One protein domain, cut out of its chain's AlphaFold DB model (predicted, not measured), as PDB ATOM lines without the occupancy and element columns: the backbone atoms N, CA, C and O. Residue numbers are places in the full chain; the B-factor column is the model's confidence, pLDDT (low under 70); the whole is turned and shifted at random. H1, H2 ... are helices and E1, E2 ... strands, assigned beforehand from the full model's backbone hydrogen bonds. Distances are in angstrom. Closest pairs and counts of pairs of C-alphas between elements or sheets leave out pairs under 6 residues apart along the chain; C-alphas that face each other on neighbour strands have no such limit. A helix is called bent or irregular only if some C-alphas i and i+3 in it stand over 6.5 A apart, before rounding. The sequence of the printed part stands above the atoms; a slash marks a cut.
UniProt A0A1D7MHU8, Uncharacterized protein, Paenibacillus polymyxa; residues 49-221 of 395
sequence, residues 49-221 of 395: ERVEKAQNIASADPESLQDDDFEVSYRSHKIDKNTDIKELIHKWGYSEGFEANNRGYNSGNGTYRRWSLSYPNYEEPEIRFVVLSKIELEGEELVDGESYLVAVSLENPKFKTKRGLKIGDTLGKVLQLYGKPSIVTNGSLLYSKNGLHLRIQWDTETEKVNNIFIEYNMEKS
ATOM      1  N   GLU A  49      -0.819 -87.217 247.617       61.88
ATOM      2  CA  GLU A  49      -0.264 -88.553 247.863       61.88
ATOM      3  C   GLU A  49      -1.183 -89.690 247.392       61.88
ATOM      4  O   GLU A  49      -0.697 -90.677 246.846       61.88
ATOM      5  N   ARG A  50      -2.513 -89.581 247.558       66.75
ATOM      6  CA  ARG A  50      -3.446 -90.628 247.091       66.75
ATOM      7  C   ARG A  50      -3.537 -90.697 245.570       66.75
ATOM      8  O   ARG A  50      -3.539 -91.797 245.022       66.75
ATOM      9  N   VAL A  51      -3.593 -89.546 244.900       68.00
ATOM     10  CA  VAL A  51      -3.644 -89.482 243.433       68.00
ATOM     11  C   VAL A  51      -2.320 -89.953 242.835       68.00
ATOM     12  O   VAL A  51      -2.338 -90.791 241.941       68.00
ATOM     13  N   GLU A  52      -1.184 -89.509 243.373       69.25
ATOM     14  CA  GLU A  52       0.148 -89.961 242.950       69.25
ATOM     15  C   GLU A  52       0.342 -91.461 243.192       69.25
ATOM     16  O   GLU A  52       0.790 -92.192 242.309       69.25
ATOM     17  N   LYS A  53      -0.062 -91.964 244.365       67.50
ATOM     18  CA  LYS A  53      -0.019 -93.398 244.665       67.50
ATOM     19  C   LYS A  53      -0.887 -94.203 243.702       67.50
ATOM     20  O   LYS A  53      -0.452 -95.256 243.247       67.50
ATOM     21  N   ALA A  54      -2.093 -93.732 243.392       65.38
ATOM     22  CA  ALA A  54      -2.983 -94.404 242.453       65.38
ATOM     23  C   ALA A  54      -2.455 -94.350 241.007       65.38
ATOM     24  O   ALA A  54      -2.581 -95.336 240.284       65.38
ATOM     25  N   GLN A  55      -1.799 -93.257 240.607       66.69
ATOM     26  CA  GLN A  55      -1.119 -93.140 239.311       66.69
ATOM     27  C   GLN A  55       0.044 -94.124 239.184       66.69
ATOM     28  O   GLN A  55       0.141 -94.808 238.174       66.69
ATOM     29  N   ASN A  56       0.862 -94.280 240.228       65.69
ATOM     30  CA  ASN A  56       1.977 -95.237 240.230       65.69
ATOM     31  C   ASN A  56       1.532 -96.705 240.083       65.69
ATOM     32  O   ASN A  56       2.347 -97.568 239.767       65.69
ATOM     33  N   ILE A  57       0.253 -97.004 240.338       61.25
ATOM     34  CA  ILE A  57      -0.336 -98.341 240.180       61.25
ATOM     35  C   ILE A  57      -0.896 -98.540 238.757       61.25
ATOM     36  O   ILE A  57      -1.022 -99.679 238.305       61.25
ATOM     37  N   ALA A  58      -1.218 -97.465 238.030       63.31
ATOM     38  CA  ALA A  58      -1.716 -97.547 236.662       63.31
ATOM     39  C   ALA A  58      -0.566 -97.906 235.704       63.31
ATOM     40  O   ALA A  58       0.381 -97.151 235.521       63.31
ATOM     41  N   SER A  59      -0.632 -99.092 235.097       54.53
ATOM     42  CA  SER A  59       0.480 -99.692 234.345       54.53
ATOM     43  C   SER A  59       0.633 -99.202 232.896       54.53
ATOM     44  O   SER A  59       1.456 -99.747 232.165       54.53
ATOM     45  N   ALA A  60      -0.170 -98.233 232.451       62.31
ATOM     46  CA  ALA A  60      -0.111 -97.667 231.104       62.31
ATOM     47  C   ALA A  60      -0.557 -96.199 231.119       62.31
ATOM     48  O   ALA A  60      -1.571 -95.881 231.742       62.31
ATOM     49  N   ASP A  61       0.173 -95.336 230.405       67.44
ATOM     50  CA  ASP A  61      -0.285 -93.977 230.114       67.44
ATOM     51  C   ASP A  61      -1.484 -94.058 229.153       67.44
ATOM     52  O   ASP A  61      -1.361 -94.649 228.074       67.44
ATOM     53  N   PRO A  62      -2.656 -93.518 229.521       78.69
ATOM     54  CA  PRO A  62      -3.815 -93.541 228.645       78.69
ATOM     55  C   PRO A  62      -3.630 -92.609 227.447       78.69
ATOM     56  O   PRO A  62      -2.862 -91.647 227.486       78.69
ATOM     57  N   GLU A  63      -4.390 -92.873 226.384       83.25
ATOM     58  CA  GLU A  63      -4.428 -91.997 225.214       83.25
ATOM     59  C   GLU A  63      -4.825 -90.567 225.604       83.25
ATOM     60  O   GLU A  63      -5.680 -90.349 226.475       83.25
ATOM     61  N   SER A  64      -4.238 -89.583 224.916       89.38
ATOM     62  CA  SER A  64      -4.573 -88.170 225.092       89.38
ATOM     63  C   SER A  64      -6.073 -87.932 224.916       89.38
ATOM     64  O   SER A  64      -6.711 -88.604 224.104       89.38
ATOM     65  N   LEU A  65      -6.625 -86.954 225.637       93.06
ATOM     66  CA  LEU A  65      -8.035 -86.581 225.515       93.06
ATOM     67  C   LEU A  65      -8.405 -86.261 224.061       93.06
ATOM     68  O   LEU A  65      -7.692 -85.543 223.353       93.06
ATOM     69  N   GLN A  66      -9.547 -86.773 223.630       93.00
ATOM     70  CA  GLN A  66     -10.192 -86.504 222.354       93.00
ATOM     71  C   GLN A  66     -11.443 -85.658 222.586       93.00
ATOM     72  O   GLN A  66     -11.981 -85.618 223.690       93.00
ATOM     73  N   ASP A  67     -11.890 -84.925 221.569       90.75
ATOM     74  CA  ASP A  67     -13.050 -84.034 221.726       90.75
ATOM     75  C   ASP A  67     -14.335 -84.845 221.990       90.75
ATOM     76  O   ASP A  67     -15.228 -84.381 222.694       90.75
ATOM     77  N   ASP A  68     -14.391 -86.090 221.506       92.81
ATOM     78  CA  ASP A  68     -15.497 -87.019 221.733       92.81
ATOM     79  C   ASP A  68     -15.482 -87.683 223.125       92.81
ATOM     80  O   ASP A  68     -16.463 -88.321 223.509       92.81
ATOM     81  N   ASP A  69     -14.427 -87.495 223.929       95.56
ATOM     82  CA  ASP A  69     -14.421 -87.911 225.342       95.56
ATOM     83  C   ASP A  69     -15.407 -87.101 226.198       95.56
ATOM     84  O   ASP A  69     -15.807 -87.546 227.277       95.56
ATOM     85  N   PHE A  70     -15.816 -85.934 225.698       95.88
ATOM     86  CA  PHE A  70     -16.802 -85.041 226.304       95.88
ATOM     87  C   PHE A  70     -18.209 -85.263 225.717       95.88
ATOM     88  O   PHE A  70     -19.136 -84.510 225.998       95.88
ATOM     89  N   GLU A  71     -18.414 -86.295 224.901       95.38
ATOM     90  CA  GLU A  71     -19.742 -86.668 224.419       95.38
ATOM     91  C   GLU A  71     -20.377 -87.726 225.328       95.38
ATOM     92  O   GLU A  71     -19.720 -88.655 225.811       95.38
ATOM     93  N   VAL A  72     -21.694 -87.630 225.521       94.44
ATOM     94  CA  VAL A  72     -22.484 -88.686 226.172       94.44
ATOM     95  C   VAL A  72     -23.671 -89.078 225.317       94.44
ATOM     96  O   VAL A  72     -24.091 -88.360 224.416       94.44
ATOM     97  N   SER A  73     -24.210 -90.264 225.577       93.62
ATOM     98  CA  SER A  73     -25.409 -90.753 224.903       93.62
ATOM     99  C   SER A  73     -26.540 -90.957 225.901       93.62
ATOM    100  O   SER A  73     -26.385 -91.693 226.876       93.62
ATOM    101  N   TYR A  74     -27.697 -90.357 225.627       94.88
ATOM    102  CA  TYR A  74     -28.908 -90.520 226.428       94.88
ATOM    103  C   TYR A  74     -30.114 -90.764 225.520       94.88
ATOM    104  O   TYR A  74     -30.314 -90.050 224.542       94.88
ATOM    105  N   ARG A  75     -30.899 -91.817 225.797       93.00
ATOM    106  CA  ARG A  75     -32.052 -92.244 224.965       93.00
ATOM    107  C   ARG A  75     -31.720 -92.318 223.463       93.00
ATOM    108  O   ARG A  75     -32.481 -91.837 222.627       93.00
ATOM    109  N   SER A  76     -30.561 -92.888 223.129       90.88
ATOM    110  CA  SER A  76     -30.034 -93.001 221.756       90.88
ATOM    111  C   SER A  76     -29.737 -91.668 221.047       90.88
ATOM    112  O   SER A  76     -29.597 -91.654 219.829       90.88
ATOM    113  N   HIS A  77     -29.636 -90.561 221.787       93.44
ATOM    114  CA  HIS A  77     -29.210 -89.260 221.268       93.44
ATOM    115  C   HIS A  77     -27.797 -88.966 221.731       93.44
ATOM    116  O   HIS A  77     -27.471 -89.178 222.902       93.44
ATOM    117  N   LYS A  78     -26.982 -88.468 220.805       95.00
ATOM    118  CA  LYS A  78     -25.670 -87.913 221.116       95.00
ATOM    119  C   LYS A  78     -25.865 -86.539 221.750       95.00
ATOM    120  O   LYS A  78     -26.621 -85.734 221.216       95.00
ATOM    121  N   ILE A  79     -25.186 -86.303 222.863       96.56
ATOM    122  CA  ILE A  79     -25.171 -85.039 223.590       96.56
ATOM    123  C   ILE A  79     -23.740 -84.506 223.573       96.56
ATOM    124  O   ILE A  79     -22.804 -85.220 223.938       96.56
ATOM    125  N   ASP A  80     -23.592 -83.262 223.136       95.12
ATOM    126  CA  ASP A  80     -22.334 -82.536 222.987       95.12
ATOM    127  C   ASP A  80     -22.549 -81.014 223.125       95.12
ATOM    128  O   ASP A  80     -23.665 -80.539 223.358       95.12
ATOM    129  N   LYS A  81     -21.483 -80.226 222.937       93.12
ATOM    130  CA  LYS A  81     -21.512 -78.757 223.052       93.12
ATOM    131  C   LYS A  81     -22.496 -78.037 222.119       93.12
ATOM    132  O   LYS A  81     -22.841 -76.892 222.395       93.12
ATOM    133  N   ASN A  82     -22.905 -78.676 221.023       94.00
ATOM    134  CA  ASN A  82     -23.791 -78.117 220.000       94.00
ATOM    135  C   ASN A  82     -25.233 -78.625 220.142       94.00
ATOM    136  O   ASN A  82     -26.064 -78.362 219.276       94.00
ATOM    137  N   THR A  83     -25.532 -79.390 221.192       96.25
ATOM    138  CA  THR A  83     -26.866 -79.950 221.407       96.25
ATOM    139  C   THR A  83     -27.893 -78.846 221.638       96.25
ATOM    140  O   THR A  83     -27.773 -78.064 222.584       96.25
ATOM    141  N   ASP A  84     -28.931 -78.822 220.800       95.31
ATOM    142  CA  ASP A  84     -30.073 -77.931 220.962       95.31
ATOM    143  C   ASP A  84     -31.027 -78.488 222.027       95.31
ATOM    144  O   ASP A  84     -31.711 -79.500 221.847       95.31
ATOM    145  N   ILE A  85     -31.079 -77.804 223.168       94.56
ATOM    146  CA  ILE A  85     -31.936 -78.202 224.281       94.56
ATOM    147  C   ILE A  85     -33.428 -78.116 223.928       94.56
ATOM    148  O   ILE A  85     -34.215 -78.923 224.425       94.56
ATOM    149  N   LYS A  86     -33.830 -77.185 223.050       93.94
ATOM    150  CA  LYS A  86     -35.229 -77.027 222.634       93.94
ATOM    151  C   LYS A  86     -35.680 -78.218 221.794       93.94
ATOM    152  O   LYS A  86     -36.811 -78.673 221.962       93.94
ATOM    153  N   GLU A  87     -34.795 -78.785 220.971       94.81
ATOM    154  CA  GLU A  87     -35.072 -80.029 220.238       94.81
ATOM    155  C   GLU A  87     -35.295 -81.208 221.200       94.81
ATOM    156  O   GLU A  87     -36.257 -81.968 221.049       94.81
ATOM    157  N   LEU A  88     -34.459 -81.335 222.239       95.00
ATOM    158  CA  LEU A  88     -34.624 -82.387 223.248       95.00
ATOM    159  C   LEU A  88     -35.952 -82.252 224.002       95.00
ATOM    160  O   LEU A  88     -36.645 -83.250 224.194       95.00
ATOM    161  N   ILE A  89     -36.329 -81.031 224.389       95.62
ATOM    162  CA  ILE A  89     -37.610 -80.748 225.054       95.62
ATOM    163  C   ILE A  89     -38.783 -81.038 224.118       95.62
ATOM    164  O   ILE A  89     -39.752 -81.659 224.542       95.62
ATOM    165  N   HIS A  90     -38.700 -80.661 222.839       95.69
ATOM    166  CA  HIS A  90     -39.739 -80.987 221.861       95.69
ATOM    167  C   HIS A  90     -39.942 -82.506 221.736       95.69
ATOM    168  O   HIS A  90     -41.070 -82.982 221.615       95.69
ATOM    169  N   LYS A  91     -38.851 -83.276 221.802       95.56
ATOM    170  CA  LYS A  91     -38.882 -84.729 221.637       95.56
ATOM    171  C   LYS A  91     -39.300 -85.496 222.888       95.56
ATOM    172  O   LYS A  91     -39.969 -86.523 222.777       95.56
ATOM    173  N   TRP A  92     -38.837 -85.074 224.060       95.94
ATOM    174  CA  TRP A  92     -39.010 -85.817 225.313       95.94
ATOM    175  C   TRP A  92     -40.001 -85.174 226.279       95.94
ATOM    176  O   TRP A  92     -40.397 -85.836 227.238       95.94
ATOM    177  N   GLY A  93     -40.418 -83.938 226.007       96.31
ATOM    178  CA  GLY A  93     -41.201 -83.116 226.918       96.31
ATOM    179  C   GLY A  93     -40.390 -82.658 228.129       96.31
ATOM    180  O   GLY A  93     -39.296 -83.150 228.399       96.31
ATOM    181  N   TYR A  94     -40.951 -81.731 228.900       96.56
ATOM    182  CA  TYR A  94     -40.453 -81.485 230.248       96.56
ATOM    183  C   TYR A  94     -40.700 -82.714 231.125       96.56
ATOM    184  O   TYR A  94     -41.726 -83.389 231.015       96.56
ATOM    185  N   SER A  95     -39.739 -83.010 231.990       94.00
ATOM    186  CA  SER A  95     -39.802 -84.137 232.908       94.00
ATOM    187  C   SER A  95     -40.718 -83.884 234.100       94.00
ATOM    188  O   SER A  95     -41.057 -82.748 234.446       94.00
ATOM    189  N   GLU A  96     -41.085 -84.974 234.770       95.88
ATOM    190  CA  GLU A  96     -41.819 -84.907 236.027       95.88
ATOM    191  C   GLU A  96     -41.044 -84.090 237.074       95.88
ATOM    192  O   GLU A  96     -39.831 -84.238 237.252       95.88
ATOM    193  N   GLY A  97     -41.766 -83.199 237.755       94.56
ATOM    194  CA  GLY A  97     -41.209 -82.294 238.754       94.56
ATOM    195  C   GLY A  97     -40.661 -80.975 238.200       94.56
ATOM    196  O   GLY A  97     -40.335 -80.114 239.011       94.56
ATOM    197  N   PHE A  98     -40.603 -80.757 236.878       96.06
ATOM    198  CA  PHE A  98     -40.066 -79.514 236.298       96.06
ATOM    199  C   PHE A  98     -40.725 -78.246 236.862       96.06
ATOM    200  O   PHE A  98     -40.040 -77.381 237.405       96.06
ATOM    201  N   GLU A  99     -42.057 -78.160 236.804       95.00
ATOM    202  CA  GLU A  99     -42.802 -77.009 237.334       95.00
ATOM    203  C   GLU A  99     -42.650 -76.877 238.858       95.00
ATOM    204  O   GLU A  99     -42.426 -75.781 239.368       95.00
ATOM    205  N   ALA A 100     -42.693 -77.998 239.589       95.06
ATOM    206  CA  ALA A 100     -42.558 -78.016 241.049       95.06
ATOM    207  C   ALA A 100     -41.168 -77.564 241.531       95.06
ATOM    208  O   ALA A 100     -41.039 -77.032 242.630       95.06
ATOM    209  N   ASN A 101     -40.139 -77.724 240.696       92.25
ATOM    210  CA  ASN A 101     -38.767 -77.289 240.958       92.25
ATOM    211  C   ASN A 101     -38.482 -75.910 240.343       92.25
ATOM    212  O   ASN A 101     -37.402 -75.675 239.801       92.25
ATOM    213  N   ASN A 102     -39.463 -75.001 240.393       92.25
ATOM    214  CA  ASN A 102     -39.348 -73.631 239.889       92.25
ATOM    215  C   ASN A 102     -38.859 -73.568 238.428       92.25
ATOM    216  O   ASN A 102     -37.955 -72.800 238.087       92.25
ATOM    217  N   ARG A 103     -39.402 -74.444 237.570       94.19
ATOM    218  CA  ARG A 103     -39.000 -74.573 236.155       94.19
ATOM    219  C   ARG A 103     -37.486 -74.726 235.989       94.19
ATOM    220  O   ARG A 103     -36.873 -74.102 235.116       94.19
ATOM    221  N   GLY A 104     -36.890 -75.491 236.904       93.75
ATOM    222  CA  GLY A 104     -35.466 -75.779 236.968       93.75
ATOM    223  C   GLY A 104     -34.570 -74.586 237.291       93.75
ATOM    224  O   GLY A 104     -33.379 -74.689 237.041       93.75
ATOM    225  N   TYR A 105     -35.087 -73.450 237.763       92.31
ATOM    226  CA  TYR A 105     -34.274 -72.252 238.003       92.31
ATOM    227  C   TYR A 105     -33.117 -72.510 238.982       92.31
ATOM    228  O   TYR A 105     -33.343 -72.976 240.098       92.31
ATOM    229  N   ASN A 106     -31.903 -72.116 238.585       90.31
ATOM    230  CA  ASN A 106     -30.696 -72.205 239.409       90.31
ATOM    231  C   ASN A 106     -30.200 -70.807 239.818       90.31
ATOM    232  O   ASN A 106     -29.963 -70.545 240.993       90.31
ATOM    233  N   SER A 107     -30.034 -69.901 238.847       88.44
ATOM    234  CA  SER A 107     -29.566 -68.521 239.059       88.44
ATOM    235  C   SER A 107     -29.967 -67.615 237.890       88.44
ATOM    236  O   SER A 107     -30.292 -68.110 236.811       88.44
ATOM    237  N   GLY A 108     -29.909 -66.293 238.041       85.75
ATOM    238  CA  GLY A 108     -30.277 -65.353 236.982       85.75
ATOM    239  C   GLY A 108     -29.938 -63.909 237.327       85.75
ATOM    240  O   GLY A 108     -29.837 -63.582 238.502       85.75
ATOM    241  N   ASN A 109     -29.808 -63.076 236.293       81.81
ATOM    242  CA  ASN A 109     -29.436 -61.657 236.390       81.81
ATOM    243  C   ASN A 109     -30.491 -60.719 235.759       81.81
ATOM    244  O   ASN A 109     -30.193 -59.621 235.294       81.81
ATOM    245  N   GLY A 110     -31.726 -61.207 235.607       83.69
ATOM    246  CA  GLY A 110     -32.819 -60.507 234.919       83.69
ATOM    247  C   GLY A 110     -32.769 -60.555 233.384       83.69
ATOM    248  O   GLY A 110     -33.823 -60.548 232.758       83.69
ATOM    249  N   THR A 111     -31.587 -60.680 232.768       89.44
ATOM    250  CA  THR A 111     -31.435 -60.840 231.303       89.44
ATOM    251  C   THR A 111     -31.248 -62.298 230.899       89.44
ATOM    252  O   THR A 111     -31.759 -62.745 229.875       89.44
ATOM    253  N   TYR A 112     -30.517 -63.056 231.704       92.06
ATOM    254  CA  TYR A 112     -30.215 -64.463 231.514       92.06
ATOM    255  C   TYR A 112     -30.614 -65.233 232.765       92.06
ATOM    256  O   TYR A 112     -30.382 -64.782 233.890       92.06
ATOM    257  N   ARG A 113     -31.150 -66.440 232.576       92.31
ATOM    258  CA  ARG A 113     -31.295 -67.426 233.647       92.31
ATOM    259  C   ARG A 113     -30.517 -68.688 233.322       92.31
ATOM    260  O   ARG A 113     -30.530 -69.183 232.197       92.31
ATOM    261  N   ARG A 114     -29.866 -69.230 234.343       93.94
ATOM    262  CA  ARG A 114     -29.352 -70.590 234.358       93.94
ATOM    263  C   ARG A 114     -30.395 -71.481 235.000       93.94
ATOM    264  O   ARG A 114     -30.910 -71.169 236.073       93.94
ATOM    265  N   TRP A 115     -30.669 -72.599 234.361       95.25
ATOM    266  CA  TRP A 115     -31.644 -73.559 234.836       95.25
ATOM    267  C   TRP A 115     -31.208 -74.977 234.489       95.25
ATOM    268  O   TRP A 115     -30.308 -75.198 233.676       95.25
ATOM    269  N   SER A 116     -31.800 -75.952 235.159       96.00
ATOM    270  CA  SER A 116     -31.548 -77.361 234.926       96.00
ATOM    271  C   SER A 116     -32.734 -78.040 234.265       96.00
ATOM    272  O   SER A 116     -33.871 -77.637 234.446       96.00
ATOM    273  N   LEU A 117     -32.468 -79.101 233.514       96.69
ATOM    274  CA  LEU A 117     -33.469 -80.024 233.001       96.69
ATOM    275  C   LEU A 117     -33.017 -81.439 233.348       96.69
ATOM    276  O   LEU A 117     -31.963 -81.882 232.904       96.69
ATOM    277  N   SER A 118     -33.793 -82.139 234.164       96.56
ATOM    278  CA  SER A 118     -33.446 -83.471 234.665       96.56
ATOM    279  C   SER A 118     -34.319 -84.532 234.029       96.56
ATOM    280  O   SER A 118     -35.516 -84.328 233.934       96.56
ATOM    281  N   TYR A 119     -33.772 -85.677 233.637       96.75
ATOM    282  CA  TYR A 119     -34.578 -86.814 233.184       96.75
ATOM    283  C   TYR A 119     -34.232 -88.072 233.971       96.75
ATOM    284  O   TYR A 119     -33.065 -88.239 234.313       96.75
ATOM    285  N   PRO A 120     -35.196 -88.984 234.197       95.94
ATOM    286  CA  PRO A 120     -36.605 -88.877 233.798       95.94
ATOM    287  C   PRO A 120     -37.432 -87.934 234.687       95.94
ATOM    288  O   PRO A 120     -38.513 -87.535 234.265       95.94
ATOM    289  N   ASN A 121     -36.922 -87.573 235.866       95.75
ATOM    290  CA  ASN A 121     -37.550 -86.676 236.834       95.75
ATOM    291  C   ASN A 121     -36.475 -85.926 237.650       95.75
ATOM    292  O   ASN A 121     -35.275 -86.133 237.445       95.75
ATOM    293  N   TYR A 122     -36.908 -85.039 238.545       93.19
ATOM    294  CA  TYR A 122     -36.029 -84.232 239.400       93.19
ATOM    295  C   TYR A 122     -35.586 -84.900 240.709       93.19
ATOM    296  O   TYR A 122     -34.575 -84.476 241.266       93.19
ATOM    297  N   GLU A 123     -36.319 -85.905 241.194       92.00
ATOM    298  CA  GLU A 123     -36.046 -86.580 242.472       92.00
ATOM    299  C   GLU A 123     -34.892 -87.583 242.347       92.00
ATOM    300  O   GLU A 123     -33.959 -87.571 243.145       92.00
ATOM    301  N   GLU A 124     -34.918 -88.404 241.297       93.56
ATOM    302  CA  GLU A 124     -33.919 -89.424 240.971       93.56
ATOM    303  C   GLU A 124     -33.489 -89.296 239.497       93.56
ATOM    304  O   GLU A 124     -33.828 -90.135 238.650       93.56
ATOM    305  N   PRO A 125     -32.766 -88.221 239.139       94.44
ATOM    306  CA  PRO A 125     -32.323 -88.028 237.769       94.44
ATOM    307  C   PRO A 125     -31.353 -89.134 237.330       94.44
ATOM    308  O   PRO A 125     -30.464 -89.564 238.058       94.44
ATOM    309  N   GLU A 126     -31.494 -89.568 236.084       95.62
ATOM    310  CA  GLU A 126     -30.484 -90.318 235.340       95.62
ATOM    311  C   GLU A 126     -29.413 -89.384 234.758       95.62
ATOM    312  O   GLU A 126     -28.225 -89.716 234.725       95.62
ATOM    313  N   ILE A 127     -29.856 -88.220 234.284       95.81
ATOM    314  CA  ILE A 127     -29.045 -87.188 233.647       95.81
ATOM    315  C   ILE A 127     -29.634 -85.817 233.976       95.81
ATOM    316  O   ILE A 127     -30.858 -85.658 234.059       95.81
ATOM    317  N   ARG A 128     -28.772 -84.814 234.127       96.62
ATOM    318  CA  ARG A 128     -29.177 -83.417 234.286       96.62
ATOM    319  C   ARG A 128     -28.440 -82.546 233.281       96.62
ATOM    320  O   ARG A 128     -27.218 -82.554 233.223       96.62
ATOM    321  N   PHE A 129     -29.190 -81.771 232.517       97.00
ATOM    322  CA  PHE A 129     -28.680 -80.732 231.634       97.00
ATOM    323  C   PHE A 129     -28.673 -79.411 232.402       97.00
ATOM    324  O   PHE A 129     -29.649 -79.092 233.079       97.00
ATOM    325  N   VAL A 130     -27.590 -78.647 232.321       96.81
ATOM    326  CA  VAL A 130     -27.503 -77.271 232.820       96.81
ATOM    327  C   VAL A 130     -27.512 -76.355 231.610       96.81
ATOM    328  O   VAL A 130     -26.693 -76.507 230.709       96.81
ATOM    329  N   VAL A 131     -28.448 -75.420 231.582       96.88
ATOM    330  CA  VAL A 131     -28.789 -74.602 230.420       96.88
ATOM    331  C   VAL A 131     -28.685 -73.141 230.819       96.88
ATOM    332  O   VAL A 131     -29.077 -72.773 231.928       96.88
ATOM    333  N   LEU A 132     -28.161 -72.309 229.926       95.94
ATOM    334  CA  LEU A 132     -28.324 -70.865 230.020       95.94
ATOM    335  C   LEU A 132     -29.304 -70.430 228.937       95.94
ATOM    336  O   LEU A 132     -29.139 -70.805 227.775       95.94
ATOM    337  N   SER A 133     -30.287 -69.629 229.327       96.00
ATOM    338  CA  SER A 133     -31.265 -69.026 228.428       96.00
ATOM    339  C   SER A 133     -31.282 -67.520 228.615       96.00
ATOM    340  O   SER A 133     -31.251 -67.029 229.747       96.00
ATOM    341  N   LYS A 134     -31.355 -66.786 227.506       95.44
ATOM    342  CA  LYS A 134     -31.758 -65.383 227.524       95.44
ATOM    343  C   LYS A 134     -33.254 -65.320 227.822       95.44
ATOM    344  O   LYS A 134     -34.036 -66.029 227.197       95.44
ATOM    345  N   ILE A 135     -33.636 -64.495 228.785       93.06
ATOM    346  CA  ILE A 135     -35.033 -64.250 229.124       93.06
ATOM    347  C   ILE A 135     -35.600 -63.294 228.074       93.06
ATOM    348  O   ILE A 135     -35.041 -62.224 227.824       93.06
ATOM    349  N   GLU A 136     -36.704 -63.689 227.452       94.19
ATOM    350  CA  GLU A 136     -37.417 -62.899 226.450       94.19
ATOM    351  C   GLU A 136     -38.888 -62.738 226.845       94.19
ATOM    352  O   GLU A 136     -39.394 -63.446 227.717       94.19
ATOM    353  N   LEU A 137     -39.566 -61.776 226.221       92.81
ATOM    354  CA  LEU A 137     -40.999 -61.545 226.390       92.81
ATOM    355  C   LEU A 137     -41.743 -62.072 225.165       92.81
ATOM    356  O   LEU A 137     -41.491 -61.620 224.048       92.81
ATOM    357  N   GLU A 138     -42.699 -62.969 225.388       91.88
ATOM    358  CA  GLU A 138     -43.673 -63.387 224.383       91.88
ATOM    359  C   GLU A 138     -45.073 -62.981 224.860       91.88
ATOM    360  O   GLU A 138     -45.670 -63.591 225.746       91.88
ATOM    361  N   GLY A 139     -45.582 -61.869 224.319       91.31
ATOM    362  CA  GLY A 139     -46.777 -61.220 224.859       91.31
ATOM    363  C   GLY A 139     -46.514 -60.644 226.254       91.31
ATOM    364  O   GLY A 139     -45.701 -59.732 226.396       91.31
ATOM    365  N   GLU A 140     -47.212 -61.165 227.266       90.50
ATOM    366  CA  GLU A 140     -47.048 -60.784 228.679       90.50
ATOM    367  C   GLU A 140     -46.267 -61.834 229.495       90.50
ATOM    368  O   GLU A 140     -46.067 -61.655 230.697       90.50
ATOM    369  N   GLU A 141     -45.815 -62.927 228.869       89.31
ATOM    370  CA  GLU A 141     -45.105 -64.014 229.549       89.31
ATOM    371  C   GLU A 141     -43.590 -63.944 229.323       89.31
ATOM    372  O   GLU A 141     -43.111 -63.656 228.223       89.31
ATOM    373  N   LEU A 142     -42.829 -64.237 230.382       89.31
ATOM    374  CA  LEU A 142     -41.385 -64.441 230.295       89.31
ATOM    375  C   LEU A 142     -41.102 -65.860 229.804       89.31
ATOM    376  O   LEU A 142     -41.542 -66.835 230.422       89.31
ATOM    377  N   VAL A 143     -40.331 -65.965 228.728       92.38
ATOM    378  CA  VAL A 143     -39.991 -67.231 228.075       92.38
ATOM    379  C   VAL A 143     -38.482 -67.399 227.923       92.38
ATOM    380  O   VAL A 143     -37.716 -66.432 227.914       92.38
ATOM    381  N   ASP A 144     -38.053 -68.654 227.791       94.50
ATOM    382  CA  ASP A 144     -36.668 -68.998 227.479       94.50
ATOM    383  C   ASP A 144     -36.402 -68.793 225.974       94.50
ATOM    384  O   ASP A 144     -36.791 -69.601 225.120       94.50
ATOM    385  N   GLY A 145     -35.723 -67.689 225.652       94.50
ATOM    386  CA  GLY A 145     -35.297 -67.283 224.314       94.50
ATOM    387  C   GLY A 145     -34.107 -68.093 223.792       94.50
ATOM    388  O   GLY A 145     -34.089 -69.327 223.887       94.50
ATOM    389  N   GLU A 146     -33.098 -67.430 223.221       94.81
ATOM    390  CA  GLU A 146     -31.840 -68.098 222.840       94.81
ATOM    391  C   GLU A 146     -31.285 -68.900 224.027       94.81
ATOM    392  O   GLU A 146     -31.128 -68.374 225.130       94.81
ATOM    393  N   SER A 147     -31.035 -70.192 223.813       96.44
ATOM    394  CA  SER A 147     -30.663 -71.136 224.865       96.44
ATOM    395  C   SER A 147     -29.552 -72.054 224.387       96.44
ATOM    396  O   SER A 147     -29.567 -72.490 223.237       96.44
ATOM    397  N   TYR A 148     -28.615 -72.391 225.267       96.38
ATOM    398  CA  TYR A 148     -27.556 -73.344 224.950       96.38
ATOM    399  C   TYR A 148     -27.147 -74.168 226.168       96.38
ATOM    400  O   TYR A 148     -27.319 -73.773 227.327       96.38
ATOM    401  N   LEU A 149     -26.595 -75.346 225.885       96.56
ATOM    402  CA  LEU A 149     -26.143 -76.282 226.899       96.56
ATOM    403  C   LEU A 149     -24.836 -75.791 227.535       96.56
ATOM    404  O   LEU A 149     -23.832 -75.591 226.853       96.56
ATOM    405  N   VAL A 150     -24.841 -75.612 228.851       95.94
ATOM    406  CA  VAL A 150     -23.659 -75.234 229.633       95.94
ATOM    407  C   VAL A 150     -22.894 -76.475 230.060       95.94
ATOM    408  O   VAL A 150     -21.683 -76.544 229.854       95.94
ATOM    409  N   ALA A 151     -23.600 -77.447 230.635       95.88
ATOM    410  CA  ALA A 151     -23.013 -78.672 231.156       95.88
ATOM    411  C   ALA A 151     -24.028 -79.817 231.216       95.88
ATOM    412  O   ALA A 151     -25.242 -79.609 231.165       95.88
ATOM    413  N   VAL A 152     -23.519 -81.032 231.371       96.19
ATOM    414  CA  VAL A 152     -24.281 -82.254 231.611       96.19
ATOM    415  C   VAL A 152     -23.716 -82.960 232.828       96.19
ATOM    416  O   VAL A 152     -22.509 -83.121 232.951       96.19
ATOM    417  N   SER A 153     -24.602 -83.412 233.702       95.69
ATOM    418  CA  SER A 153     -24.302 -84.254 234.854       95.69
ATOM    419  C   SER A 153     -24.843 -85.659 234.607       95.69
ATOM    420  O   SER A 153     -26.027 -85.816 234.286       95.69
ATOM    421  N   LEU A 154     -23.995 -86.679 234.731       95.88
ATOM    422  CA  LEU A 154     -24.430 -88.076 234.770       95.88
ATOM    423  C   LEU A 154     -24.738 -88.429 236.220       95.88
ATOM    424  O   LEU A 154     -23.825 -88.500 237.029       95.88
ATOM    425  N   GLU A 155     -26.007 -88.693 236.518       92.62
ATOM    426  CA  GLU A 155     -26.522 -88.828 237.891       92.62
ATOM    427  C   GLU A 155     -26.799 -90.296 238.270       92.62
ATOM    428  O   GLU A 155     -27.077 -90.624 239.421       92.62
ATOM    429  N   ASN A 156     -26.690 -91.223 237.308       93.69
ATOM    430  CA  ASN A 156     -26.983 -92.639 237.523       93.69
ATOM    431  C   ASN A 156     -25.884 -93.572 236.971       93.69
ATOM    432  O   ASN A 156     -25.445 -93.411 235.827       93.69
ATOM    433  N   PRO A 157     -25.477 -94.620 237.725       93.12
ATOM    434  CA  PRO A 157     -24.400 -95.547 237.346       93.12
ATOM    435  C   PRO A 157     -24.689 -96.395 236.094       93.12
ATOM    436  O   PRO A 157     -23.812 -97.119 235.613       93.12
ATOM    437  N   LYS A 158     -25.914 -96.355 235.565       93.75
ATOM    438  CA  LYS A 158     -26.283 -96.967 234.283       93.75
ATOM    439  C   LYS A 158     -25.593 -96.290 233.097       93.75
ATOM    440  O   LYS A 158     -25.295 -96.966 232.112       93.75
ATOM    441  N   PHE A 159     -25.329 -94.988 233.192       93.75
ATOM    442  CA  PHE A 159     -24.728 -94.204 232.118       93.75
ATOM    443  C   PHE A 159     -23.222 -94.118 232.295       93.75
ATOM    444  O   PHE A 159     -22.698 -94.139 233.409       93.75
ATOM    445  N   LYS A 160     -22.526 -94.085 231.161       94.56
ATOM    446  CA  LYS A 160     -21.070 -94.086 231.103       94.56
ATOM    447  C   LYS A 160     -20.585 -92.978 230.185       94.56
ATOM    448  O   LYS A 160     -21.248 -92.666 229.196       94.56
ATOM    449  N   THR A 161     -19.404 -92.456 230.480       95.56
ATOM    450  CA  THR A 161     -18.637 -91.635 229.536       95.56
ATOM    451  C   THR A 161     -18.183 -92.467 228.333       95.56
ATOM    452  O   THR A 161     -18.238 -93.703 228.365       95.56
ATOM    453  N   LYS A 162     -17.646 -91.810 227.295       94.38
ATOM    454  CA  LYS A 162     -17.068 -92.483 226.121       94.38
ATOM    455  C   LYS A 162     -16.002 -93.524 226.487       94.38
ATOM    456  O   LYS A 162     -16.015 -94.629 225.949       94.38
ATOM    457  N   ARG A 163     -15.150 -93.219 227.474       95.19
ATOM    458  CA  ARG A 163     -14.124 -94.140 228.004       95.19
ATOM    459  C   ARG A 163     -14.656 -95.189 228.993       95.19
ATOM    460  O   ARG A 163     -13.888 -95.977 229.534       95.19
ATOM    461  N   GLY A 164     -15.963 -95.229 229.252       95.00
ATOM    462  CA  GLY A 164     -16.587 -96.260 230.087       95.00
ATOM    463  C   GLY A 164     -16.562 -95.996 231.599       95.00
ATOM    464  O   GLY A 164     -16.787 -96.938 232.371       95.00
ATOM    465  N   LEU A 165     -16.302 -94.754 232.025       96.69
ATOM    466  CA  LEU A 165     -16.407 -94.331 233.427       96.69
ATOM    467  C   LEU A 165     -17.876 -94.133 233.819       96.69
ATOM    468  O   LEU A 165     -18.639 -93.586 233.030       96.69
ATOM    469  N   LYS A 166     -18.255 -94.519 235.038       96.56
ATOM    470  CA  LYS A 166     -19.580 -94.275 235.631       96.56
ATOM    471  C   LYS A 166     -19.500 -93.956 237.124       96.56
ATOM    472  O   LYS A 166     -18.499 -94.253 237.775       96.56
ATOM    473  N   ILE A 167     -20.597 -93.440 237.679       96.31
ATOM    474  CA  ILE A 167     -20.786 -93.336 239.132       96.31
ATOM    475  C   ILE A 167     -20.543 -94.699 239.803       96.31
ATOM    476  O   ILE A 167     -20.937 -95.754 239.297       96.31
ATOM    477  N   GLY A 168     -19.872 -94.660 240.952       96.25
ATOM    478  CA  GLY A 168     -19.488 -95.810 241.762       96.25
ATOM    479  C   GLY A 168     -18.156 -96.455 241.374       96.25
ATOM    480  O   GLY A 168     -17.661 -97.287 242.137       96.25
ATOM    481  N   ASP A 169     -17.563 -96.088 240.231       97.31
ATOM    482  CA  ASP A 169     -16.202 -96.499 239.876       97.31
ATOM    483  C   ASP A 169     -15.168 -95.890 240.838       97.31
ATOM    484  O   ASP A 169     -15.431 -94.894 241.507       97.31
ATOM    485  N   THR A 170     -13.981 -96.488 240.923       95.19
ATOM    486  CA  THR A 170     -12.933 -96.037 241.849       95.19
ATOM    487  C   THR A 170     -12.078 -94.916 241.265       95.19
ATOM    488  O   THR A 170     -11.901 -94.819 240.048       95.19
ATOM    489  N   LEU A 171     -11.444 -94.132 242.142       90.50
ATOM    490  CA  LEU A 171     -10.416 -93.156 241.764       90.50
ATOM    491  C   LEU A 171      -9.313 -93.776 240.883       90.50
ATOM    492  O   LEU A 171      -8.905 -93.186 239.885       90.50
ATOM    493  N   GLY A 172      -8.866 -94.995 241.204       90.12
ATOM    494  CA  GLY A 172      -7.869 -95.707 240.399       90.12
ATOM    495  C   GLY A 172      -8.326 -95.955 238.958       90.12
ATOM    496  O   GLY A 172      -7.549 -95.764 238.026       90.12
ATOM    497  N   LYS A 173      -9.604 -96.298 238.752       94.06
ATOM    498  CA  LYS A 173     -10.164 -96.474 237.406       94.06
ATOM    499  C   LYS A 173     -10.237 -95.153 236.639       94.06
ATOM    500  O   LYS A 173      -9.965 -95.141 235.443       94.06
ATOM    501  N   VAL A 174     -10.560 -94.042 237.305       94.25
ATOM    502  CA  VAL A 174     -10.535 -92.708 236.680       94.25
ATOM    503  C   VAL A 174      -9.148 -92.408 236.113       94.25
ATOM    504  O   VAL A 174      -9.014 -92.079 234.937       94.25
ATOM    505  N   LEU A 175      -8.115 -92.588 236.936       91.00
ATOM    506  CA  LEU A 175      -6.730 -92.309 236.563       91.00
ATOM    507  C   LEU A 175      -6.223 -93.266 235.478       91.00
ATOM    508  O   LEU A 175      -5.480 -92.841 234.604       91.00
ATOM    509  N   GLN A 176      -6.677 -94.521 235.468       91.81
ATOM    510  CA  GLN A 176      -6.388 -95.455 234.379       91.81
ATOM    511  C   GLN A 176      -7.017 -95.017 233.047       91.81
ATOM    512  O   GLN A 176      -6.410 -95.197 231.997       91.81
ATOM    513  N   LEU A 177      -8.236 -94.471 233.071       94.12
ATOM    514  CA  LEU A 177      -8.954 -94.086 231.853       94.12
ATOM    515  C   LEU A 177      -8.488 -92.747 231.277       94.12
ATOM    516  O   LEU A 177      -8.473 -92.592 230.059       94.12
ATOM    517  N   TYR A 178      -8.139 -91.782 232.129       93.25
ATOM    518  CA  TYR A 178      -7.885 -90.396 231.713       93.25
ATOM    519  C   TYR A 178      -6.490 -89.876 232.062       93.25
ATOM    520  O   TYR A 178      -6.093 -88.816 231.587       93.25
ATOM    521  N   GLY A 179      -5.730 -90.600 232.880       90.38
ATOM    522  CA  GLY A 179      -4.362 -90.243 233.226       90.38
ATOM    523  C   GLY A 179      -4.312 -89.086 234.211       90.38
ATOM    524  O   GLY A 179      -5.159 -88.961 235.107       90.38
ATOM    525  N   LYS A 180      -3.293 -88.237 234.056       87.06
ATOM    526  CA  LYS A 180      -3.073 -87.099 234.944       87.06
ATOM    527  C   LYS A 180      -4.124 -86.003 234.697       87.06
ATOM    528  O   LYS A 180      -4.196 -85.480 233.587       87.06
ATOM    529  N   PRO A 181      -4.910 -85.623 235.715       89.00
ATOM    530  CA  PRO A 181      -5.863 -84.525 235.604       89.00
ATOM    531  C   PRO A 181      -5.154 -83.175 235.468       89.00
ATOM    532  O   PRO A 181      -4.051 -82.973 235.982       89.00
ATOM    533  N   SER A 182      -5.840 -82.232 234.826       84.62
ATOM    534  CA  SER A 182      -5.437 -80.829 234.721       84.62
ATOM    535  C   SER A 182      -5.442 -80.147 236.092       84.62
ATOM    536  O   SER A 182      -4.534 -79.379 236.404       84.62
ATOM    537  N   ILE A 183      -6.445 -80.434 236.933       79.94
ATOM    538  CA  ILE A 183      -6.552 -79.907 238.303       79.94
ATOM    539  C   ILE A 183      -6.970 -81.029 239.257       79.94
ATOM    540  O   ILE A 183      -7.870 -81.814 238.959       79.94
ATOM    541  N   VAL A 184      -6.343 -81.068 240.433       80.19
ATOM    542  CA  VAL A 184      -6.689 -81.972 241.536       80.19
ATOM    543  C   VAL A 184      -7.108 -81.158 242.744       80.19
ATOM    544  O   VAL A 184      -6.420 -80.223 243.150       80.19
ATOM    545  N   THR A 185      -8.225 -81.541 243.349       73.88
ATOM    546  CA  THR A 185      -8.767 -80.925 244.560       73.88
ATOM    547  C   THR A 185      -9.270 -82.018 245.503       73.88
ATOM    548  O   THR A 185      -9.311 -83.198 245.143       73.88
ATOM    549  N   ASN A 186      -9.653 -81.652 246.729       75.69
ATOM    550  CA  ASN A 186     -10.218 -82.628 247.656       75.69
ATOM    551  C   ASN A 186     -11.595 -83.088 247.165       75.69
ATOM    552  O   ASN A 186     -12.541 -82.307 247.220       75.69
ATOM    553  N   GLY A 187     -11.691 -84.334 246.706       84.31
ATOM    554  CA  GLY A 187     -12.942 -84.893 246.196       84.31
ATOM    555  C   GLY A 187     -13.303 -84.467 244.771       84.31
ATOM    556  O   GLY A 187     -14.413 -84.745 244.334       84.31
ATOM    557  N   SER A 188     -12.404 -83.821 244.012       88.06
ATOM    558  CA  SER A 188     -12.667 -83.537 242.595       88.06
ATOM    559  C   SER A 188     -11.410 -83.513 241.723       88.06
ATOM    560  O   SER A 188     -10.374 -82.967 242.113       88.06
ATOM    561  N   LEU A 189     -11.524 -84.105 240.532       90.56
ATOM    562  CA  LEU A 189     -10.539 -84.084 239.453       90.56
ATOM    563  C   LEU A 189     -11.119 -83.345 238.245       90.56
ATOM    564  O   LEU A 189     -12.262 -83.607 237.872       90.56
ATOM    565  N   LEU A 190     -10.330 -82.473 237.617       90.19
ATOM    566  CA  LEU A 190     -10.693 -81.809 236.367       90.19
ATOM    567  C   LEU A 190      -9.766 -82.244 235.240       90.19
ATOM    568  O   LEU A 190      -8.546 -82.152 235.371       90.19
ATOM    569  N   TYR A 191     -10.354 -82.635 234.120       92.88
ATOM    570  CA  TYR A 191      -9.686 -82.895 232.850       92.88
ATOM    571  C   TYR A 191     -10.166 -81.857 231.843       92.88
ATOM    572  O   TYR A 191     -11.354 -81.547 231.817       92.88
ATOM    573  N   SER A 192      -9.269 -81.254 231.068       90.56
ATOM    574  CA  SER A 192      -9.619 -80.142 230.176       90.56
ATOM    575  C   SER A 192      -8.965 -80.278 228.808       90.56
ATOM    576  O   SER A 192      -7.805 -80.684 228.718       90.56
ATOM    577  N   LYS A 193      -9.698 -79.917 227.752       90.00
ATOM    578  CA  LYS A 193      -9.191 -79.837 226.377       90.00
ATOM    579  C   LYS A 193     -10.024 -78.846 225.564       90.00
ATOM    580  O   LYS A 193     -11.234 -78.998 225.504       90.00
ATOM    581  N   ASN A 194      -9.385 -77.880 224.897       86.38
ATOM    582  CA  ASN A 194     -10.049 -76.951 223.965       86.38
ATOM    583  C   ASN A 194     -11.312 -76.264 224.546       86.38
ATOM    584  O   ASN A 194     -12.331 -76.182 223.864       86.38
ATOM    585  N   GLY A 195     -11.269 -75.841 225.816       82.75
ATOM    586  CA  GLY A 195     -12.411 -75.224 226.516       82.75
ATOM    587  C   GLY A 195     -13.505 -76.198 226.984       82.75
ATOM    588  O   GLY A 195     -14.499 -75.778 227.564       82.75
ATOM    589  N   LEU A 196     -13.336 -77.504 226.749       90.94
ATOM    590  CA  LEU A 196     -14.200 -78.556 227.284       90.94
ATOM    591  C   LEU A 196     -13.625 -79.078 228.594       90.94
ATOM    592  O   LEU A 196     -12.414 -79.319 228.686       90.94
ATOM    593  N   HIS A 197     -14.488 -79.315 229.581       92.50
ATOM    594  CA  HIS A 197     -14.064 -79.824 230.881       92.50
ATOM    595  C   HIS A 197     -14.844 -81.073 231.291       92.50
ATOM    596  O   HIS A 197     -16.053 -81.162 231.126       92.50
ATOM    597  N   LEU A 198     -14.132 -82.056 231.841       95.00
ATOM    598  CA  LEU A 198     -14.684 -83.256 232.453       95.00
ATOM    599  C   LEU A 198     -14.297 -83.220 233.926       95.00
ATOM    600  O   LEU A 198     -13.129 -83.398 234.290       95.00
ATOM    601  N   ARG A 199     -15.289 -82.975 234.770       93.56
ATOM    602  CA  ARG A 199     -15.156 -82.906 236.217       93.56
ATOM    603  C   ARG A 199     -15.677 -84.189 236.830       93.56
ATOM    604  O   ARG A 199     -16.824 -84.577 236.644       93.56
ATOM    605  N   ILE A 200     -14.825 -84.837 237.605       94.69
ATOM    606  CA  ILE A 200     -15.155 -86.072 238.306       94.69
ATOM    607  C   ILE A 200     -15.118 -85.759 239.789       94.69
ATOM    608  O   ILE A 200     -14.059 -85.430 240.328       94.69
ATOM    609  N   GLN A 201     -16.275 -85.832 240.436       91.50
ATOM    610  CA  GLN A 201     -16.378 -85.736 241.883       91.50
ATOM    611  C   GLN A 201     -16.303 -87.140 242.483       91.50
ATOM    612  O   GLN A 201     -16.832 -88.112 241.933       91.50
ATOM    613  N   TRP A 202     -15.587 -87.258 243.594       90.81
ATOM    614  CA  TRP A 202     -15.386 -88.524 244.278       90.81
ATOM    615  C   TRP A 202     -15.469 -88.346 245.787       90.81
ATOM    616  O   TRP A 202     -15.043 -87.340 246.354       90.81
ATOM    617  N   ASP A 203     -16.021 -89.357 246.437       89.25
ATOM    618  CA  ASP A 203     -16.083 -89.444 247.882       89.25
ATOM    619  C   ASP A 203     -14.704 -89.851 248.418       89.25
ATOM    620  O   ASP A 203     -14.174 -90.915 248.089       89.25
ATOM    621  N   THR A 204     -14.094 -88.984 249.228       84.81
ATOM    622  CA  THR A 204     -12.707 -89.161 249.680       84.81
ATOM    623  C   THR A 204     -12.516 -90.283 250.697       84.81
ATOM    624  O   THR A 204     -11.391 -90.741 250.915       84.81
ATOM    625  N   GLU A 205     -13.600 -90.727 251.329       86.56
ATOM    626  CA  GLU A 205     -13.576 -91.803 252.316       86.56
ATOM    627  C   GLU A 205     -13.661 -93.166 251.629       86.56
ATOM    628  O   GLU A 205     -12.859 -94.057 251.903       86.56
ATOM    629  N   THR A 206     -14.599 -93.307 250.694       91.31
ATOM    630  CA  THR A 206     -14.882 -94.552 249.967       91.31
ATOM    631  C   THR A 206     -14.079 -94.708 248.675       91.31
ATOM    632  O   THR A 206     -14.047 -95.796 248.104       91.31
ATOM    633  N   GLU A 207     -13.440 -93.633 248.214       88.88
ATOM    634  CA  GLU A 207     -12.705 -93.530 246.948       88.88
ATOM    635  C   GLU A 207     -13.548 -93.798 245.692       88.88
ATOM    636  O   GLU A 207     -13.020 -94.210 244.652       88.88
ATOM    637  N   LYS A 208     -14.863 -93.575 245.781       94.62
ATOM    638  CA  LYS A 208     -15.809 -93.813 244.687       94.62
ATOM    639  C   LYS A 208     -16.249 -92.520 244.027       94.62
ATOM    640  O   LYS A 208     -16.535 -91.535 244.701       94.62
ATOM    641  N   VAL A 209     -16.370 -92.555 242.706       95.69
ATOM    642  CA  VAL A 209     -16.991 -91.490 241.917       95.69
ATOM    643  C   VAL A 209     -18.442 -91.345 242.354       95.69
ATOM    644  O   VAL A 209     -19.197 -92.317 242.309       95.69
ATOM    645  N   ASN A 210     -18.833 -90.144 242.765       92.88
ATOM    646  CA  ASN A 210     -20.209 -89.830 243.146       92.88
ATOM    647  C   ASN A 210     -20.902 -88.934 242.114       92.88
ATOM    648  O   ASN A 210     -22.123 -88.973 242.037       92.88
ATOM    649  N   ASN A 211     -20.145 -88.207 241.285       92.19
ATOM    650  CA  ASN A 211     -20.700 -87.420 240.193       92.19
ATOM    651  C   ASN A 211     -19.712 -87.243 239.027       92.19
ATOM    652  O   ASN A 211     -18.492 -87.230 239.223       92.19
ATOM    653  N   ILE A 212     -20.240 -87.102 237.811       96.12
ATOM    654  CA  ILE A 212     -19.483 -86.838 236.586       96.12
ATOM    655  C   ILE A 212     -20.165 -85.693 235.835       96.12
ATOM    656  O   ILE A 212     -21.258 -85.866 235.297       96.12
ATOM    657  N   PHE A 213     -19.480 -84.556 235.750       94.62
ATOM    658  CA  PHE A 213     -19.902 -83.384 234.994       94.62
ATOM    659  C   PHE A 213     -19.074 -83.228 233.726       94.62
ATOM    660  O   PHE A 213     -17.852 -83.373 233.740       94.62
ATOM    661  N   ILE A 214     -19.747 -82.882 232.640       95.50
ATOM    662  CA  ILE A 214     -19.139 -82.511 231.373       95.50
ATOM    663  C   ILE A 214     -19.594 -81.099 231.046       95.50
ATOM    664  O   ILE A 214     -20.786 -80.844 230.908       95.50
ATOM    665  N   GLU A 215     -18.647 -80.183 230.942       93.44
ATOM    666  CA  GLU A 215     -18.874 -78.754 230.790       93.44
ATOM    667  C   GLU A 215     -18.443 -78.330 229.380       93.44
ATOM    668  O   GLU A 215     -17.347 -78.665 228.924       93.44
ATOM    669  N   TYR A 216     -19.326 -77.611 228.685       93.81
ATOM    670  CA  TYR A 216     -19.175 -77.258 227.270       93.81
ATOM    671  C   TYR A 216     -18.990 -75.761 227.040       93.81
ATOM    672  O   TYR A 216     -18.143 -75.356 226.255       93.81
ATOM    673  N   ASN A 217     -19.824 -74.947 227.688       92.19
ATOM    674  CA  ASN A 217     -19.912 -73.503 227.457       92.19
ATOM    675  C   ASN A 217     -19.861 -72.737 228.790       92.19
ATOM    676  O   ASN A 217     -20.597 -71.766 228.993       92.19
ATOM    677  N   MET A 218     -19.039 -73.224 229.725       88.62
ATOM    678  CA  MET A 218     -18.936 -72.707 231.091       88.62
ATOM    679  C   MET A 218     -18.537 -71.228 231.093       88.62
ATOM    680  O   MET A 218     -19.324 -70.400 231.554       88.62
ATOM    681  N   GLU A 219     -17.400 -70.899 230.477       86.19
ATOM    682  CA  GLU A 219     -16.825 -69.546 230.410       86.19
ATOM    683  C   GLU A 219     -17.807 -68.535 229.801       86.19
ATOM    684  O   GLU A 219     -18.170 -67.542 230.440       86.19
ATOM    685  N   LYS A 220     -18.356 -68.848 228.617       88.75
ATOM    686  CA  LYS A 220     -19.396 -68.038 227.962       88.75
ATOM    687  C   LYS A 220     -20.591 -67.798 228.890       88.75
ATOM    688  O   LYS A 220     -21.075 -66.672 228.999       88.75
ATOM    689  N   SER A 221     -21.073 -68.849 229.564       89.81
ATOM    690  CA  SER A 221     -22.239 -68.738 230.453       89.81
ATOM    691  C   SER A 221     -21.983 -67.886 231.687       89.81
ATOM    692  O   SER A 221     -22.877 -67.179 232.147       89.81
TER     693      SER A 221
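What this domain is: This is residues 49 to 221 of the 395 residues of an uncharacterized protein of Paenibacillus polymyxa (UniProt A0A1D7MHU8). Look first for one twisted sheet of eight antiparallel strands, curled like part of a barrel; H3 packs beside its E4 to E6 part and H4 packs on its E8 to E10 part. The bent hairpin of E5 and E6 reaches to one end of the longest axis, and H1, packed on H4, lies towards the other. The printed part has 173 residues, mixed in class, running H1 H2 E1 E2 H3 E3 E4 E5 E6 H4 E7 E8 E9 E10 H5. The sheet's order is E3 E4 E5 E6 E10 E9 E8 E7, and E1 and E2 form a separate small hairpin. The whole is compact, radius of gyration of the C-alphas 17.4 A, spanning 61 by 30 by 30 A.

How they stand to each other: Start in the sheet with E3 (residues 105 to 108), E4 (112 to 119), E5 (127 to 138) and E6 (141 to 154), a meander, each strand the antiparallel neighbour of the one before. E7 (183 to 185), E8 (188 to 193), E9 (196 to 203) and E10 (208 to 215) form a second meander. Look for N 106 and O 114 at 2.9 A, N 113 and O 133 at 2.9 A, N 128 and O 153 at 2.9 A, N 152 and O 214 at 2.8 A between E6 and E10, N 199 and O 213 at 2.8 A, N 191 and O 198 at 2.9 A, and N 185 and O 188 at 2.9 A. E5 bends by 67 degrees at residue 134, and E6 by 76 degrees at residue 146. H3 (85 to 92) and H4 (171 to 178) are on one face of the sheet, two layers. H3, height 8.4 A, lies over none of the strands; C-alphas 85 and 148 are its closest to E6, 6.6 A. H4, height 8.7 A, lies only just over E9, with 3 C-alphas, and runs along it at 9 degrees on the local plane. H1 (49 to 57) touches H4 at a steep tilt of 60 degrees, the same way, closest C-alphas 54 and 172, 5.5 A. H5 (218 to 221), height 6.7 A, lies only just over E6, with 3 C-alphas. H2 (67 to 70) only grazes the sheet. The hairpin of E1 (72 to 74) and E2 (77 to 79) has N 74 and O 77 at 3.0 A. In H1, H3 and H4 every O i to N i+4 pair is within hydrogen-bond range; H2 and H5 are too short for one.

Where its parts are: Find C-alpha 49 at (-0.264, -88.553, 247.863), where H1 begins its 12.4 A. C-alpha 141 at (-45.105, -64.014, 229.549) opens E6, 32.2 A; E5 before it measures 29.4 A, E9 23.4 A, E4 22.8 A and E10 20.7 A. H5 ends at C-alpha 221, (-22.239, -68.738, 230.453).

The domain as a whole: The C-alphas of Ser 59 and Glu 140, the two farthest apart, are 61.7 A apart. The printed part has no cut; its long links are H3 to E3 and E6 to H4. Mean pLDDT of the printed part is 90.5; residues 49 to 61 are under 70.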